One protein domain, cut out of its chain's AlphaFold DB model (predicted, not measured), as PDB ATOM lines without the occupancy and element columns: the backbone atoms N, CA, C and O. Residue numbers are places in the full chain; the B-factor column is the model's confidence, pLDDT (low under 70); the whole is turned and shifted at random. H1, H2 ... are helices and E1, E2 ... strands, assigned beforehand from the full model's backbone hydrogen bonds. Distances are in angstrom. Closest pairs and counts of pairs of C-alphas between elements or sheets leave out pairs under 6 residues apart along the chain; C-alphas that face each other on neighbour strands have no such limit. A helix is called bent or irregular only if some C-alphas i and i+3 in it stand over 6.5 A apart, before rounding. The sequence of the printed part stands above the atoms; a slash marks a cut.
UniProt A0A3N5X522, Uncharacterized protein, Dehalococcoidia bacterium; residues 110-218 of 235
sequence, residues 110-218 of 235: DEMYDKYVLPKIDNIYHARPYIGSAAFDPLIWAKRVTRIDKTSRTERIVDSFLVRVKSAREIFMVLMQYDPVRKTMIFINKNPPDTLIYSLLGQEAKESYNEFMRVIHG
ATOM      1  N   ASP A 110      32.010  87.986  26.005       81.44
ATOM      2  CA  ASP A 110      33.125  87.186  26.517       81.44
ATOM      3  C   ASP A 110      33.772  86.352  25.404       81.44
ATOM      4  O   ASP A 110      34.988  86.372  25.215       81.44
ATOM      5  N   GLU A 111      32.956  85.702  24.566       82.69
ATOM      6  CA  GLU A 111      33.462  84.944  23.420       82.69
ATOM      7  C   GLU A 111      34.188  85.856  22.418       82.69
ATOM      8  O   GLU A 111      35.206  85.467  21.835       82.69
ATOM      9  N   MET A 112      33.694  87.082  22.212       84.38
ATOM     10  CA  MET A 112      34.375  88.042  21.348       84.38
ATOM     11  C   MET A 112      35.707  88.502  21.903       84.38
ATOM     12  O   MET A 112      36.663  88.661  21.134       84.38
ATOM     13  N   TYR A 113      35.752  88.741  23.209       86.88
ATOM     14  CA  TYR A 113      36.948  89.188  23.886       86.88
ATOM     15  C   TYR A 113      38.100  88.202  23.647       86.88
ATOM     16  O   TYR A 113      39.130  88.580  23.078       86.88
ATOM     17  N   ASP A 114      37.871  86.922  23.935       85.56
ATOM     18  CA  ASP A 114      38.899  85.887  23.821       85.56
ATOM     19  C   ASP A 114      39.235  85.523  22.372       85.56
ATOM     20  O   ASP A 114      40.407  85.396  22.009       85.56
ATOM     21  N   LYS A 115      38.223  85.350  21.510       86.44
ATOM     22  CA  LYS A 115      38.445  84.834  20.147       86.44
ATOM     23  C   LYS A 115      38.856  85.900  19.142       86.44
ATOM     24  O   LYS A 115      39.447  85.559  18.116       86.44
ATOM     25  N   TYR A 116      38.526  87.168  19.387       87.44
ATOM     26  CA  TYR A 116      38.689  88.220  18.381       87.44
ATOM     27  C   TYR A 116      39.412  89.464  18.892       87.44
ATOM     28  O   TYR A 116      40.256  89.988  18.166       87.44
ATOM     29  N   VAL A 117      39.131  89.945  20.104       88.12
ATOM     30  CA  VAL A 117      39.751  91.177  20.624       88.12
ATOM     31  C   VAL A 117      41.204  90.924  21.012       88.12
ATOM     32  O   VAL A 117      42.104  91.573  20.475       88.12
ATOM     33  N   LEU A 118      41.458  89.942  21.880       89.19
ATOM     34  CA  LEU A 118      42.806  89.649  22.366       89.19
ATOM     35  C   LEU A 118      43.795  89.269  21.255       89.19
ATOM     36  O   LEU A 118      44.870  89.872  21.210       89.19
ATOM     37  N   PRO A 119      43.458  88.383  20.296       89.94
ATOM     38  CA  PRO A 119      44.375  88.061  19.206       89.94
ATOM     39  C   PRO A 119      44.705  89.266  18.320       89.94
ATOM     40  O   PRO A 119      45.794  89.342  17.756       89.94
ATOM     41  N   LYS A 120      43.782  90.227  18.173       90.75
ATOM     42  CA  LYS A 120      44.036  91.452  17.399       90.75
ATOM     43  C   LYS A 120      44.982  92.392  18.130       90.75
ATOM     44  O   LYS A 120      45.890  92.925  17.499       90.75
ATOM     45  N   ILE A 121      44.796  92.560  19.435       89.62
ATOM     46  CA  ILE A 121      45.697  93.342  20.284       89.62
ATOM     47  C   ILE A 121      47.103  92.728  20.287       89.62
ATOM     48  O   ILE A 121      48.076  93.456  20.098       89.62
ATOM     49  N   ASP A 122      47.217  91.408  20.443       90.12
ATOM     50  CA  ASP A 122      48.506  90.705  20.435       90.12
ATOM     51  C   ASP A 122      49.214  90.829  19.077       90.12
ATOM     52  O   ASP A 122      50.409  91.094  19.008       90.12
ATOM     53  N   ASN A 123      48.473  90.741  17.969       89.56
ATOM     54  CA  ASN A 123      49.054  90.893  16.636       89.56
ATOM     55  C   ASN A 123      49.526  92.334  16.357       89.56
ATOM     56  O   ASN A 123      50.599  92.534  15.799       89.56
ATOM     57  N   ILE A 124      48.751  93.345  16.768       90.12
ATOM     58  CA  ILE A 124      49.049  94.756  16.463       90.12
ATOM     59  C   ILE A 124      50.095  95.344  17.415       90.12
ATOM     60  O   ILE A 124      50.970  96.091  16.983       90.12
ATOM     61  N   TYR A 125      49.992  95.046  18.711       91.25
ATOM     62  CA  TYR A 125      50.811  95.673  19.750       91.25
ATOM     63  C   TYR A 125      51.766  94.706  20.460       91.25
ATOM     64  O   TYR A 125      52.485  95.135  21.368       91.25
ATOM     65  N   HIS A 126      51.778  93.419  20.086       90.00
ATOM     66  CA  HIS A 126      52.559  92.372  20.763       90.00
ATOM     67  C   HIS A 126      52.349  92.404  22.279       90.00
ATOM     68  O   HIS A 126      53.294  92.349  23.071       90.00
ATOM     69  N   ALA A 127      51.089  92.598  22.669       88.75
ATOM     70  CA  ALA A 127      50.686  92.862  24.033       88.75
ATOM     71  C   ALA A 127      49.712  91.790  24.512       88.75
ATOM     72  O   ALA A 127      48.786  91.396  23.805       88.75
ATOM     73  N   ARG A 128      49.914  91.350  25.753       86.69
ATOM     74  CA  ARG A 128      49.081  90.340  26.408       86.69
ATOM     75  C   ARG A 128      48.180  90.985  27.455       86.69
ATOM     76  O   ARG A 128      48.529  92.063  27.952       86.69
ATOM     77  N   PRO A 129      47.061  90.340  27.826       85.75
ATOM     78  CA  PRO A 129      46.242  90.823  28.926       85.75
ATOM     79  C   PRO A 129      47.078  90.992  30.194       85.75
ATOM     80  O   PRO A 129      47.925  90.151  30.512       85.75
ATOM     81  N   TYR A 130      46.871  92.094  30.909       81.75
ATOM     82  CA  TYR A 130      47.566  92.320  32.169       81.75
ATOM     83  C   TYR A 130      46.835  91.621  33.320       81.75
ATOM     84  O   TYR A 130      45.743  92.023  33.692       81.75
ATOM     85  N   ILE A 131      47.476  90.611  33.912       74.81
ATOM     86  CA  ILE A 131      46.921  89.786  35.008       74.81
ATOM     87  C   ILE A 131      47.438  90.263  36.388       74.81
ATOM     88  O   ILE A 131      47.063  89.761  37.439       74.81
ATOM     89  N   GLY A 132      48.345  91.247  36.416       62.34
ATOM     90  CA  GLY A 132      49.158  91.591  37.591       62.34
ATOM     91  C   GLY A 132      48.492  92.469  38.655       62.34
ATOM     92  O   GLY A 132      49.203  93.088  39.438       62.34
ATOM     93  N   SER A 133      47.164  92.577  38.688       57.28
ATOM     94  CA  SER A 133      46.439  93.188  39.808       57.28
ATOM     95  C   SER A 133      45.301  92.262  40.205       57.28
ATOM     96  O   SER A 133      44.351  92.123  39.444       57.28
ATOM     97  N   ALA A 134      45.377  91.666  41.395       51.50
ATOM     98  CA  ALA A 134      44.391  90.714  41.919       51.50
ATOM     99  C   ALA A 134      42.945  91.259  42.028       51.50
ATOM    100  O   ALA A 134      42.048  90.519  42.409       51.50
ATOM    101  N   ALA A 135      42.724  92.539  41.713       53.03
ATOM    102  CA  ALA A 135      41.441  93.227  41.791       53.03
ATOM    103  C   ALA A 135      40.713  93.388  40.441       53.03
ATOM    104  O   ALA A 135      39.582  93.864  40.445       53.03
ATOM    105  N   PHE A 136      41.323  93.029  39.301       57.16
ATOM    106  CA  PHE A 136      40.714  93.279  37.989       57.16
ATOM    107  C   PHE A 136      40.825  92.083  37.053       57.16
ATOM    108  O   PHE A 136      41.923  91.578  36.808       57.16
ATOM    109  N   ASP A 137      39.684  91.695  36.485       63.91
ATOM    110  CA  ASP A 137      39.655  90.848  35.302       63.91
ATOM    111  C   ASP A 137      40.350  91.555  34.123       63.91
ATOM    112  O   ASP A 137      40.369  92.789  34.033       63.91
ATOM    113  N   PRO A 138      40.959  90.791  33.199       69.75
ATOM    114  CA  PRO A 138      41.749  91.346  32.102       69.75
ATOM    115  C   PRO A 138      40.919  92.204  31.124       69.75
ATOM    116  O   PRO A 138      41.476  93.052  30.417       69.75
ATOM    117  N   LEU A 139      39.596  92.019  31.092       80.06
ATOM    118  CA  LEU A 139      38.638  92.927  30.465       80.06
ATOM    119  C   LEU A 139      38.087  93.884  31.529       80.06
ATOM    120  O   LEU A 139      37.386  93.453  32.436       80.06
ATOM    121  N   ILE A 140      38.370  95.183  31.396       84.50
ATOM    122  CA  ILE A 140      37.962  96.166  32.412       84.50
ATOM    123  C   ILE A 140      36.546  96.668  32.137       84.50
ATOM    124  O   ILE A 140      35.713  96.699  33.034       84.50
ATOM    125  N   TRP A 141      36.264  97.053  30.891       90.38
ATOM    126  CA  TRP A 141      34.942  97.539  30.505       90.38
ATOM    127  C   TRP A 141      34.572  97.063  29.108       90.38
ATOM    128  O   TRP A 141      35.379  97.138  28.176       90.38
ATOM    129  N   ALA A 142      33.317  96.653  28.946       90.69
ATOM    130  CA  ALA A 142      32.716  96.392  27.651       90.69
ATOM    131  C   ALA A 142      31.323  97.015  27.576       90.69
ATOM    132  O   ALA A 142      30.536  96.931  28.517       90.69
ATOM    133  N   LYS A 143      31.006  97.637  26.441       89.81
ATOM    134  CA  LYS A 143      29.672  98.184  26.189       89.81
ATOM    135  C   LYS A 143      29.277  98.001  24.738       89.81
ATOM    136  O   LYS A 143      30.025  98.356  23.825       89.81
ATOM    137  N   ARG A 144      28.056  97.507  24.544       87.88
ATOM    138  CA  ARG A 144      27.392  97.463  23.245       87.88
ATOM    139  C   ARG A 144      26.812  98.833  22.926       87.88
ATOM    140  O   ARG A 144      25.979  99.350  23.668       87.88
ATOM    141  N   VAL A 145      27.262  99.422  21.826       83.19
ATOM    142  CA  VAL A 145      26.876 100.761  21.374       83.19
ATOM    143  C   VAL A 145      26.259 100.658  19.988       83.19
ATOM    144  O   VAL A 145      26.837 100.072  19.072       83.19
ATOM    145  N   THR A 146      25.095 101.270  19.802       80.25
ATOM    146  CA  THR A 146      24.505 101.437  18.472       80.25
ATOM    147  C   THR A 146      25.070 102.702  17.842       80.25
ATOM    148  O   THR A 146      24.887 103.804  18.360       80.25
ATOM    149  N   ARG A 147      25.785 102.563  16.724       71.31
ATOM    150  CA  ARG A 147      26.355 103.686  15.979       71.31
ATOM    151  C   ARG A 147      25.612 103.867  14.665       71.31
ATOM    152  O   ARG A 147      25.554 102.948  13.856       71.31
ATOM    153  N   ILE A 148      25.117 105.072  14.416       68.81
ATOM    154  CA  ILE A 148      24.589 105.443  13.102       68.81
ATOM    155  C   ILE A 148      25.784 105.716  12.186       68.81
ATOM    156  O   ILE A 148      26.554 106.657  12.403       68.81
ATOM    157  N   ASP A 149      25.958 104.885  11.165       63.81
ATOM    158  CA  ASP A 149      26.934 105.136  10.115       63.81
ATOM    159  C   ASP A 149      26.488 106.365   9.305       63.81
ATOM    160  O   ASP A 149      25.448 106.360   8.640       63.81
ATOM    161  N   LYS A 150      27.281 107.442   9.374       60.06
ATOM    162  CA  LYS A 150      27.007 108.725   8.704       60.06
ATOM    163  C   LYS A 150      26.881 108.573   7.185       60.06
ATOM    164  O   LYS A 150      26.203 109.375   6.551       60.06
ATOM    165  N   THR A 151      27.513 107.548   6.619       58.00
ATOM    166  CA  THR A 151      27.595 107.310   5.173       58.00
ATOM    167  C   THR A 151      26.391 106.532   4.644       58.00
ATOM    168  O   THR A 151      25.900 106.819   3.558       58.00
ATOM    169  N   SER A 152      25.881 105.569   5.415       55.88
ATOM    170  CA  SER A 152      24.797 104.673   4.986       55.88
ATOM    171  C   SER A 152      23.459 104.916   5.697       55.88
ATOM    172  O   SER A 152      22.457 104.314   5.315       55.88
ATOM    173  N   ARG A 153      23.418 105.786   6.724       56.69
ATOM    174  CA  ARG A 153      22.278 105.965   7.652       56.69
ATOM    175  C   ARG A 153      21.769 104.644   8.241       56.69
ATOM    176  O   ARG A 153      20.615 104.555   8.659       56.69
ATOM    177  N   THR A 154      22.615 103.617   8.250       59.97
ATOM    178  CA  THR A 154      22.305 102.344   8.890       59.97
ATOM    179  C   THR A 154      22.869 102.357  10.298       59.97
ATOM    180  O   THR A 154      24.004 102.775  10.535       59.97
ATOM    181  N   GLU A 155      22.034 101.949  11.243       63.25
ATOM    182  CA  GLU A 155      22.473 101.681  12.598       63.25
ATOM    183  C   GLU A 155      23.264 100.385  12.613       63.25
ATOM    184  O   GLU A 155      22.847  99.357  12.076       63.25
ATOM    185  N   ARG A 156      24.445 100.458  13.208       71.94
ATOM    186  CA  ARG A 156      25.363  99.347  13.351       71.94
ATOM    187  C   ARG A 156      25.602  99.114  14.825       71.94
ATOM    188  O   ARG A 156      26.011 100.026  15.541       71.94
ATOM    189  N   ILE A 157      25.364  97.887  15.262       81.31
ATOM    190  CA  ILE A 157      25.731  97.443  16.603       81.31
ATOM    191  C   ILE A 157      27.246  97.253  16.619       81.31
ATOM    192  O   ILE A 157      27.799  96.584  15.746       81.31
ATOM    193  N   VAL A 158      27.909  97.883  17.579       87.69
ATOM    194  CA  VAL A 158      29.356  97.826  17.758       87.69
ATOM    195  C   VAL A 158      29.642  97.584  19.227       87.69
ATOM    196  O   VAL A 158      29.122  98.290  20.084       87.69
ATOM    197  N   ASP A 159      30.510  96.627  19.515       90.19
ATOM    198  CA  ASP A 159      30.959  96.361  20.873       90.19
ATOM    199  C   ASP A 159      32.293  97.064  21.109       90.19
ATOM    200  O   ASP A 159      33.237  96.927  20.327       90.19
ATOM    201  N   SER A 160      32.335  97.897  22.147       92.62
ATOM    202  CA  SER A 160      33.518  98.654  22.553       92.62
ATOM    203  C   SER A 160      34.135  97.989  23.775       92.62
ATOM    204  O   SER A 160      33.425  97.717  24.740       92.62
ATOM    205  N   PHE A 161      35.442  97.753  23.732       93.31
ATOM    206  CA  PHE A 161      36.214  97.057  24.754       93.31
ATOM    207  C   PHE A 161      37.356  97.950  25.212       93.31
ATOM    208  O   PHE A 161      38.144  98.403  24.379       93.31
ATOM    209  N   LEU A 162      37.463  98.181  26.516       93.12
ATOM    210  CA  LEU A 162      38.613  98.824  27.137       93.12
ATOM    211  C   LEU A 162      39.399  97.776  27.915       93.12
ATOM    212  O   LEU A 162      38.906  97.186  28.879       93.12
ATOM    213  N   VAL A 163      40.621  97.535  27.454       91.25
ATOM    214  CA  VAL A 163      41.447  96.412  27.890       91.25
ATOM    215  C   VAL A 163      42.783  96.937  28.384       91.25
ATOM    216  O   VAL A 163      43.438  97.721  27.694       91.25
ATOM    217  N   ARG A 164      43.214  96.466  29.554       89.81
ATOM    218  CA  ARG A 164      44.561  96.719  30.064       89.81
ATOM    219  C   ARG A 164      45.504  95.644  29.572       89.81
ATOM    220  O   ARG A 164      45.279  94.449  29.768       89.81
ATOM    221  N   VAL A 165      46.592  96.075  28.956       90.12
ATOM    222  CA  VAL A 165      47.530  95.175  28.297       90.12
ATOM    223  C   VAL A 165      48.955  95.512  28.699       90.12
ATOM    224  O   VAL A 165      49.266  96.629  29.118       90.12
ATOM    225  N   LYS A 166      49.832  94.522  28.584       88.25
ATOM    226  CA  LYS A 166      51.262  94.666  28.833       88.25
ATOM    227  C   LYS A 166      52.029  94.247  27.593       88.25
ATOM    228  O   LYS A 166      51.922  93.101  27.155       88.25
ATOM    229  N   SER A 167      52.817  95.177  27.067       89.94
ATOM    230  CA  SER A 167      53.881  94.885  26.108       89.94
ATOM    231  C   SER A 167      55.225  94.885  26.839       89.94
ATOM    232  O   SER A 167      55.309  95.309  27.991       89.94
ATOM    233  N   ALA A 168      56.282  94.393  26.192       84.38
ATOM    234  CA  ALA A 168      57.577  94.043  26.789       84.38
ATOM    235  C   ALA A 168      58.173  95.059  27.792       84.38
ATOM    236  O   ALA A 168      58.977  94.668  28.636       84.38
ATOM    237  N   ARG A 169      57.817  96.348  27.700       81.75
ATOM    238  CA  ARG A 169      58.374  97.433  28.526       81.75
ATOM    239  C   ARG A 169      57.339  98.386  29.120       81.75
ATOM    240  O   ARG A 169      57.718  99.299  29.838       81.75
ATOM    241  N   GLU A 170      56.058  98.201  28.824       88.00
ATOM    242  CA  GLU A 170      55.023  99.162  29.196       88.00
ATOM    243  C   GLU A 170      53.686  98.468  29.442       88.00
ATOM    244  O   GLU A 170      53.334  97.476  28.798       88.00
ATOM    245  N   ILE A 171      52.935  99.019  30.390       88.25
ATOM    246  CA  ILE A 171      51.534  98.685  30.609       88.25
ATOM    247  C   ILE A 171      50.736  99.869  30.074       88.25
ATOM    248  O   ILE A 171      51.071 101.018  30.347       88.25
ATOM    249  N   PHE A 172      49.705  99.593  29.290       90.25
ATOM    250  CA  PHE A 172      48.868 100.619  28.685       90.25
ATOM    251  C   PHE A 172      47.448 100.100  28.487       90.25
ATOM    252  O   PHE A 172      47.161  98.917  28.684       90.25
ATOM    253  N   MET A 173      46.555 100.999  28.090       91.31
ATOM    254  CA  MET A 173      45.162 100.670  27.810       91.31
ATOM    255  C   MET A 173      44.924 100.681  26.312       91.31
ATOM    256  O   MET A 173      45.463 101.513  25.579       91.31
ATOM    257  N   VAL A 174      44.084  99.768  25.850       93.44
ATOM    258  CA  VAL A 174      43.640  99.707  24.464       93.44
ATOM    259  C   VAL A 174      42.130  99.783  24.446       93.44
ATOM    260  O   VAL A 174      41.450  98.984  25.087       93.44
ATOM    261  N   LEU A 175      41.611 100.736  23.678       94.25
ATOM    262  CA  LEU A 175      40.205 100.786  23.321       94.25
ATOM    263  C   LEU A 175      40.034 100.211  21.925       94.25
ATOM    264  O   LEU A 175      40.590 100.729  20.956       94.25
ATOM    265  N   MET A 176      39.239  99.157  21.826       93.69
ATOM    266  CA  MET A 176      38.934  98.488  20.572       93.69
ATOM    267  C   MET A 176      37.429  98.479  20.339       93.69
ATOM    268  O   MET A 176      36.652  98.220  21.250       93.69
ATOM    269  N   GLN A 177      37.015  98.752  19.105       92.19
ATOM    270  CA  GLN A 177      35.641  98.584  18.655       92.19
ATOM    271  C   GLN A 177      35.559  97.457  17.638       92.19
ATOM    272  O   GLN A 177      36.298  97.435  16.645       92.19
ATOM    273  N   TYR A 178      34.617  96.554  17.859       89.69
ATOM    274  CA  TYR A 178      34.418  95.375  17.039       89.69
ATOM    275  C   TYR A 178      32.965  95.271  16.581       89.69
ATOM    276  O   TYR A 178      32.040  95.568  17.331       89.69
ATOM    277  N   ASP A 179      32.761  94.871  15.329       86.31
ATOM    278  CA  ASP A 179      31.436  94.554  14.796       86.31
ATOM    279  C   ASP A 179      31.108  93.081  15.112       86.31
ATOM    280  O   ASP A 179      31.717  92.199  14.488       86.31
ATOM    281  N   PRO A 180      30.172  92.784  16.036       82.25
ATOM    282  CA  PRO A 180      29.830  91.412  16.418       82.25
ATOM    283  C   PRO A 180      29.196  90.609  15.277       82.25
ATOM    284  O   PRO A 180      29.278  89.383  15.274       82.25
ATOM    285  N   VAL A 181      28.576  91.281  14.301       78.56
ATOM    286  CA  VAL A 181      27.872  90.637  13.184       78.56
ATOM    287  C   VAL A 181      28.835  90.369  12.032       78.56
ATOM    288  O   VAL A 181      28.886  89.262  11.501       78.56
ATOM    289  N   ARG A 182      29.628  91.371  11.633       77.19
ATOM    290  CA  ARG A 182      30.587  91.218  10.520       77.19
ATOM    291  C   ARG A 182      31.898  90.566  10.934       77.19
ATOM    292  O   ARG A 182      32.665  90.182  10.058       77.19
ATOM    293  N   LYS A 183      32.155  90.437  12.239       77.19
ATOM    294  CA  LYS A 183      33.411  89.911  12.787       77.19
ATOM    295  C   LYS A 183      34.610  90.711  12.269       77.19
ATOM    296  O   LYS A 183      35.603  90.160  11.796       77.19
ATOM    297  N   THR A 184      34.487  92.036  12.319       83.31
ATOM    298  CA  THR A 184      35.520  92.957  11.833       83.31
ATOM    299  C   THR A 184      35.865  93.996  12.880       83.31
ATOM    300  O   THR A 184      34.976  94.615  13.464       83.31
ATOM    301  N   MET A 185      37.161  94.251  13.039       86.94
ATOM    302  CA  MET A 185      37.658  95.383  13.812       86.94
ATOM    303  C   MET A 185      37.317  96.678  13.078       86.94
ATOM    304  O   MET A 185      37.648  96.833  11.904       86.94
ATOM    305  N   ILE A 186      36.654  97.591  13.778       87.06
ATOM    306  CA  ILE A 186      36.302  98.912  13.254       87.06
ATOM    307  C   ILE A 186      37.382  99.919  13.633       87.06
ATOM    308  O   ILE A 186      37.778 100.751  12.822       87.06
ATOM    309  N   PHE A 187      37.829  99.855  14.883       88.31
ATOM    310  CA  PHE A 187      38.720 100.841  15.468       88.31
ATOM    311  C   PHE A 187      39.556 100.198  16.567       88.31
ATOM    312  O   PHE A 187      39.068  99.331  17.291       88.31
ATOM    313  N   ILE A 188      40.800 100.638  16.699       92.62
ATOM    314  CA  ILE A 188      41.681 100.282  17.804       92.62
ATOM    315  C   ILE A 188      42.568 101.486  18.112       92.62
ATOM    316  O   ILE A 188      43.083 102.125  17.193       92.62
ATOM    317  N   ASN A 189      42.702 101.830  19.389       93.94
ATOM    318  CA  ASN A 189      43.523 102.950  19.821       93.94
ATOM    319  C   ASN A 189      44.209 102.648  21.151       93.94
ATOM    320  O   ASN A 189      43.562 102.241  22.118       93.94
ATOM    321  N   LYS A 190      45.522 102.866  21.174       93.12
ATOM    322  CA  LYS A 190      46.368 102.774  22.361       93.12
ATOM    323  C   LYS A 190      46.276 104.093  23.128       93.12
ATOM    324  O   LYS A 190      46.469 105.145  22.530       93.12
ATOM    325  N   ASN A 191      46.032 104.027  24.436       91.56
ATOM    326  CA  ASN A 191      45.859 105.185  25.323       91.56
ATOM    327  C   ASN A 191      44.863 106.211  24.743       91.56
ATOM    328  O   ASN A 191      45.238 107.340  24.418       91.56
ATOM    329  N   PRO A 192      43.600 105.798  24.527       92.75
ATOM    330  CA  PRO A 192      42.578 106.663  23.943       92.75
ATOM    331  C   PRO A 192      42.332 107.911  24.812       92.75
ATOM    332  O   PRO A 192      42.437 107.840  26.033       92.75
ATOM    333  N   PRO A 193      41.935 109.052  24.219       90.62
ATOM    334  CA  PRO A 193      41.594 110.237  25.000       90.62
ATOM    335  C   PRO A 193      40.303 110.025  25.806       90.62
ATOM    336  O   PRO A 193      39.367 109.372  25.332       90.62
ATOM    337  N   ASP A 194      40.204 110.658  26.976       89.62
ATOM    338  CA  ASP A 194      39.060 110.580  27.897       89.62
ATOM    339  C   ASP A 194      37.708 110.825  27.223       89.62
ATOM    340  O   ASP A 194      36.707 110.177  27.531       89.62
ATOM    341  N   THR A 195      37.667 111.768  26.279       90.31
ATOM    342  CA  THR A 195      36.456 112.125  25.527       90.31
ATOM    343  C   THR A 195      35.923 110.945  24.715       90.31
ATOM    344  O   THR A 195      34.710 110.752  24.596       90.31
ATOM    345  N   LEU A 196      36.823 110.112  24.191       89.81
ATOM    346  CA  LEU A 196      36.472 108.927  23.426       89.81
ATOM    347  C   LEU A 196      35.975 107.802  24.340       89.81
ATOM    348  O   LEU A 196      34.983 107.156  24.014       89.81
ATOM    349  N   ILE A 197      36.599 107.609  25.503       90.25
ATOM    350  CA  ILE A 197      36.151 106.622  26.498       90.25
ATOM    351  C   ILE A 197      34.768 106.995  27.036       90.25
ATOM    352  O   ILE A 197      33.861 106.165  27.023       90.25
ATOM    353  N   TYR A 198      34.575 108.256  27.424       89.88
ATOM    354  CA  TYR A 198      33.293 108.753  27.921       89.88
ATOM    355  C   TYR A 198      32.170 108.557  26.899       89.88
ATOM    356  O   TYR A 198      31.098 108.060  27.234       89.88
ATOM    357  N   SER A 199      32.428 108.902  25.633       88.56
ATOM    358  CA  SER A 199      31.413 108.791  24.579       88.56
ATOM    359  C   SER A 199      31.045 107.347  24.218       88.56
ATOM    360  O   SER A 199      29.927 107.116  23.757       88.56
ATOM    361  N   LEU A 200      31.945 106.379  24.418       89.19
ATOM    362  CA  LEU A 200      31.730 104.987  24.011       89.19
ATOM    363  C   LEU A 200      31.349 104.059  25.166       89.19
ATOM    364  O   LEU A 200      30.502 103.189  24.989       89.19
ATOM    365  N   LEU A 201      31.947 104.234  26.341       90.12
ATOM    366  CA  LEU A 201      31.782 103.341  27.490       90.12
ATOM    367  C   LEU A 201      31.021 104.020  28.634       90.12
ATOM    368  O   LEU A 201      30.160 103.391  29.244       90.12
ATOM    369  N   GLY A 202      31.213 105.326  28.830       89.50
ATOM    370  CA  GLY A 202      30.515 106.123  29.842       89.50
ATOM    371  C   GLY A 202      31.452 106.712  30.895       89.50
ATOM    372  O   GLY A 202      32.674 106.603  30.794       89.50
ATOM    373  N   GLN A 203      30.860 107.358  31.901       89.62
ATOM    374  CA  GLN A 203      31.586 108.066  32.958       89.62
ATOM    375  C   GLN A 203      32.395 107.122  33.857       89.62
ATOM    376  O   GLN A 203      33.568 107.379  34.096       89.62
ATOM    377  N   GLU A 204      31.809 106.000  34.275       86.44
ATOM    378  CA  GLU A 204      32.451 105.023  35.171       86.44
ATOM    379  C   GLU A 204      33.751 104.460  34.564       86.44
ATOM    380  O   GLU A 204      34.800 104.424  35.209       86.44
ATOM    381  N   ALA A 205      33.714 104.119  33.271       87.81
ATOM    382  CA  ALA A 205      34.884 103.640  32.542       87.81
ATOM    383  C   ALA A 205      35.982 104.705  32.414       87.81
ATOM    384  O   ALA A 205      37.169 104.379  32.453       87.81
ATOM    385  N   LYS A 206      35.596 105.980  32.266       89.06
ATOM    386  CA  LYS A 206      36.539 107.102  32.238       89.06
ATOM    387  C   LYS A 206      37.219 107.274  33.596       89.06
ATOM    388  O   LYS A 206      38.428 107.447  33.633       89.06
ATOM    389  N   GLU A 207      36.471 107.222  34.692       87.75
ATOM    390  CA  GLU A 207      37.029 107.375  36.042       87.75
ATOM    391  C   GLU A 207      38.065 106.286  36.340       87.75
ATOM    392  O   GLU A 207      39.195 106.608  36.705       87.75
ATOM    393  N   SER A 208      37.735 105.021  36.045       84.88
ATOM    394  CA  SER A 208      38.682 103.900  36.163       84.88
ATOM    395  C   SER A 208      39.920 104.067  35.271       84.88
ATOM    396  O   SER A 208      41.036 103.736  35.671       84.88
ATOM    397  N   TYR A 209      39.744 104.567  34.043       88.44
ATOM    398  CA  TYR A 209      40.859 104.830  33.132       88.44
ATOM    399  C   TYR A 209      41.781 105.930  33.664       88.44
ATOM    400  O   TYR A 209      42.996 105.748  33.674       88.44
ATOM    401  N   ASN A 210      41.218 107.043  34.132       88.12
ATOM    402  CA  ASN A 210      41.987 108.180  34.630       88.12
ATOM    403  C   ASN A 210      42.775 107.801  35.886       88.12
ATOM    404  O   ASN A 210      43.951 108.138  35.988       88.12
ATOM    405  N   GLU A 211      42.162 107.047  36.801       85.69
ATOM    406  CA  GLU A 211      42.854 106.503  37.970       85.69
ATOM    407  C   GLU A 211      44.051 105.638  37.555       85.69
ATOM    408  O   GLU A 211      45.165 105.830  38.042       85.69
ATOM    409  N   PHE A 212      43.851 104.736  36.592       83.88
ATOM    410  CA  PHE A 212      44.919 103.889  36.071       83.88
ATOM    411  C   PHE A 212      46.050 104.693  35.410       83.88
ATOM    412  O   PHE A 212      47.228 104.428  35.663       83.88
ATOM    413  N   MET A 213      45.709 105.672  34.569       84.38
ATOM    414  CA  MET A 213      46.697 106.508  33.885       84.38
ATOM    415  C   MET A 213      47.511 107.337  34.881       84.38
ATOM    416  O   MET A 213      48.730 107.406  34.738       84.38
ATOM    417  N   ARG A 214      46.876 107.876  35.928       85.25
ATOM    418  CA  ARG A 214      47.547 108.603  37.014       85.25
ATOM    419  C   ARG A 214      48.602 107.744  37.719       85.25
ATOM    420  O   ARG A 214      49.733 108.189  37.904       85.25
ATOM    421  N   VAL A 215      48.264 106.487  38.025       81.75
ATOM    422  CA  VAL A 215      49.187 105.518  38.649       81.75
ATOM    423  C   VAL A 215      50.372 105.191  37.736       81.75
ATOM    424  O   VAL A 215      51.500 105.077  38.208       81.75
ATOM    425  N   ILE A 216      50.148 105.039  36.428       77.94
ATOM    426  CA  ILE A 216      51.226 104.719  35.478       77.94
ATOM    427  C   ILE A 216      52.126 105.917  35.175       77.94
ATOM    428  O   ILE A 216      53.328 105.737  34.976       77.94
ATOM    429  N   HIS A 217      51.564 107.121  35.124       78.69
ATOM    430  CA  HIS A 217      52.309 108.341  34.822       78.69
ATOM    431  C   HIS A 217      52.942 108.999  36.054       78.69
ATOM    432  O   HIS A 217      53.711 109.942  35.890       78.69
ATOM    433  N   GLY A 218      52.702 108.462  37.255       63.38
ATOM    434  CA  GLY A 218      53.365 108.903  38.484       63.38
ATOM    435  C   GLY A 218      52.925 110.288  38.958       63.38
ATOM    436  O   GLY A 218      53.699 110.980  39.611       63.38
TER     437      GLY A 218
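This is residues 110 to 218 of the 235 residues of an uncharacterized protein of Dehalococcoidia bacterium (UniProt A0A3N5X522). A twisted, curled sheet of four strands forms the middle layer, with H1 cradled on one face and the helical hairpin of H2 and H3 packed on the other. The link between E1 and E2 lies at one end of the long axis and the end of H3 at the other. The printed part has 109 residues, with three named helices and four named strands in the order H1 E1 E2 E3 E4 H2 H3. The sheet order is E1 E2 E3 E4, antiparallel throughout, and the class is mixed, helices and strands. The whole is compact, with a radius of gyration of the C-alphas of 13.9 A, yet elongated, spanning 44 by 27 by 21 A.

E2, residues 155 to 167, is the longest strand at 34.9 A and bends by 59 degrees at residue 164. E1 is residues 139 to 148, 25.6 A; E3 is residues 170 to 179, 28.0 A; E4 is residues 184 to 190, 18.0 A. H1, residues 110 to 125, begins with C-alpha 110 at (33.125, 87.186, 26.517) and measures 20.8 A. It has a kink of 31 degrees near residue 117 and is only just irregular, with C-alphas 115 and 118 6.9 A apart. H2 is residues 194 to 200, 10.0 A. H3, residues 203 to 217, measures 20.8 A and ends with C-alpha 217 at (52.309, 108.341, 34.822).

The four strands form a meander, each strand the antiparallel neighbour of the one before. Between E1 and E2, N 145 and O 158 are 2.8 A apart; between E2 and E3, N 161 and O 176 are 2.8 A apart; between E3 and E4, N 177 and O 187 are 2.8 A apart, each within hydrogen-bond range. The sheet curls round H1, whose closest C-alphas to E3 are those of Val 117 and Met 176, 7.4 A. H2 and H3 are on the opposite face, making three layers, helices on both faces of a sheet. H3 has a height over the sheet of 10.0 A and runs along the strands, at 19 degrees to E3 on the local plane. H2 and H3 touch, H3 with residues 205 to 210 alone; the closest C-alphas are those of Tyr 198 and Lys 206, 5.6 A. They run opposite ways at a shallow tilt of 34 degrees, only just short of steep. O i to N i+4 pairs are within hydrogen-bond range throughout H2 and H3, and in 9 of 12 in H1.

The C-alphas farthest apart are those of Ser 152 and Gly 218, 44.2 A. The printed part has no cut. The link from H1 to E1 is long, and its residues 128 to 129 pair antiparallel with 165 to 166 of E2. Mean pLDDT of the printed part is 83.2, with residues 132 to 138, 148 to 155 and 218 under 70.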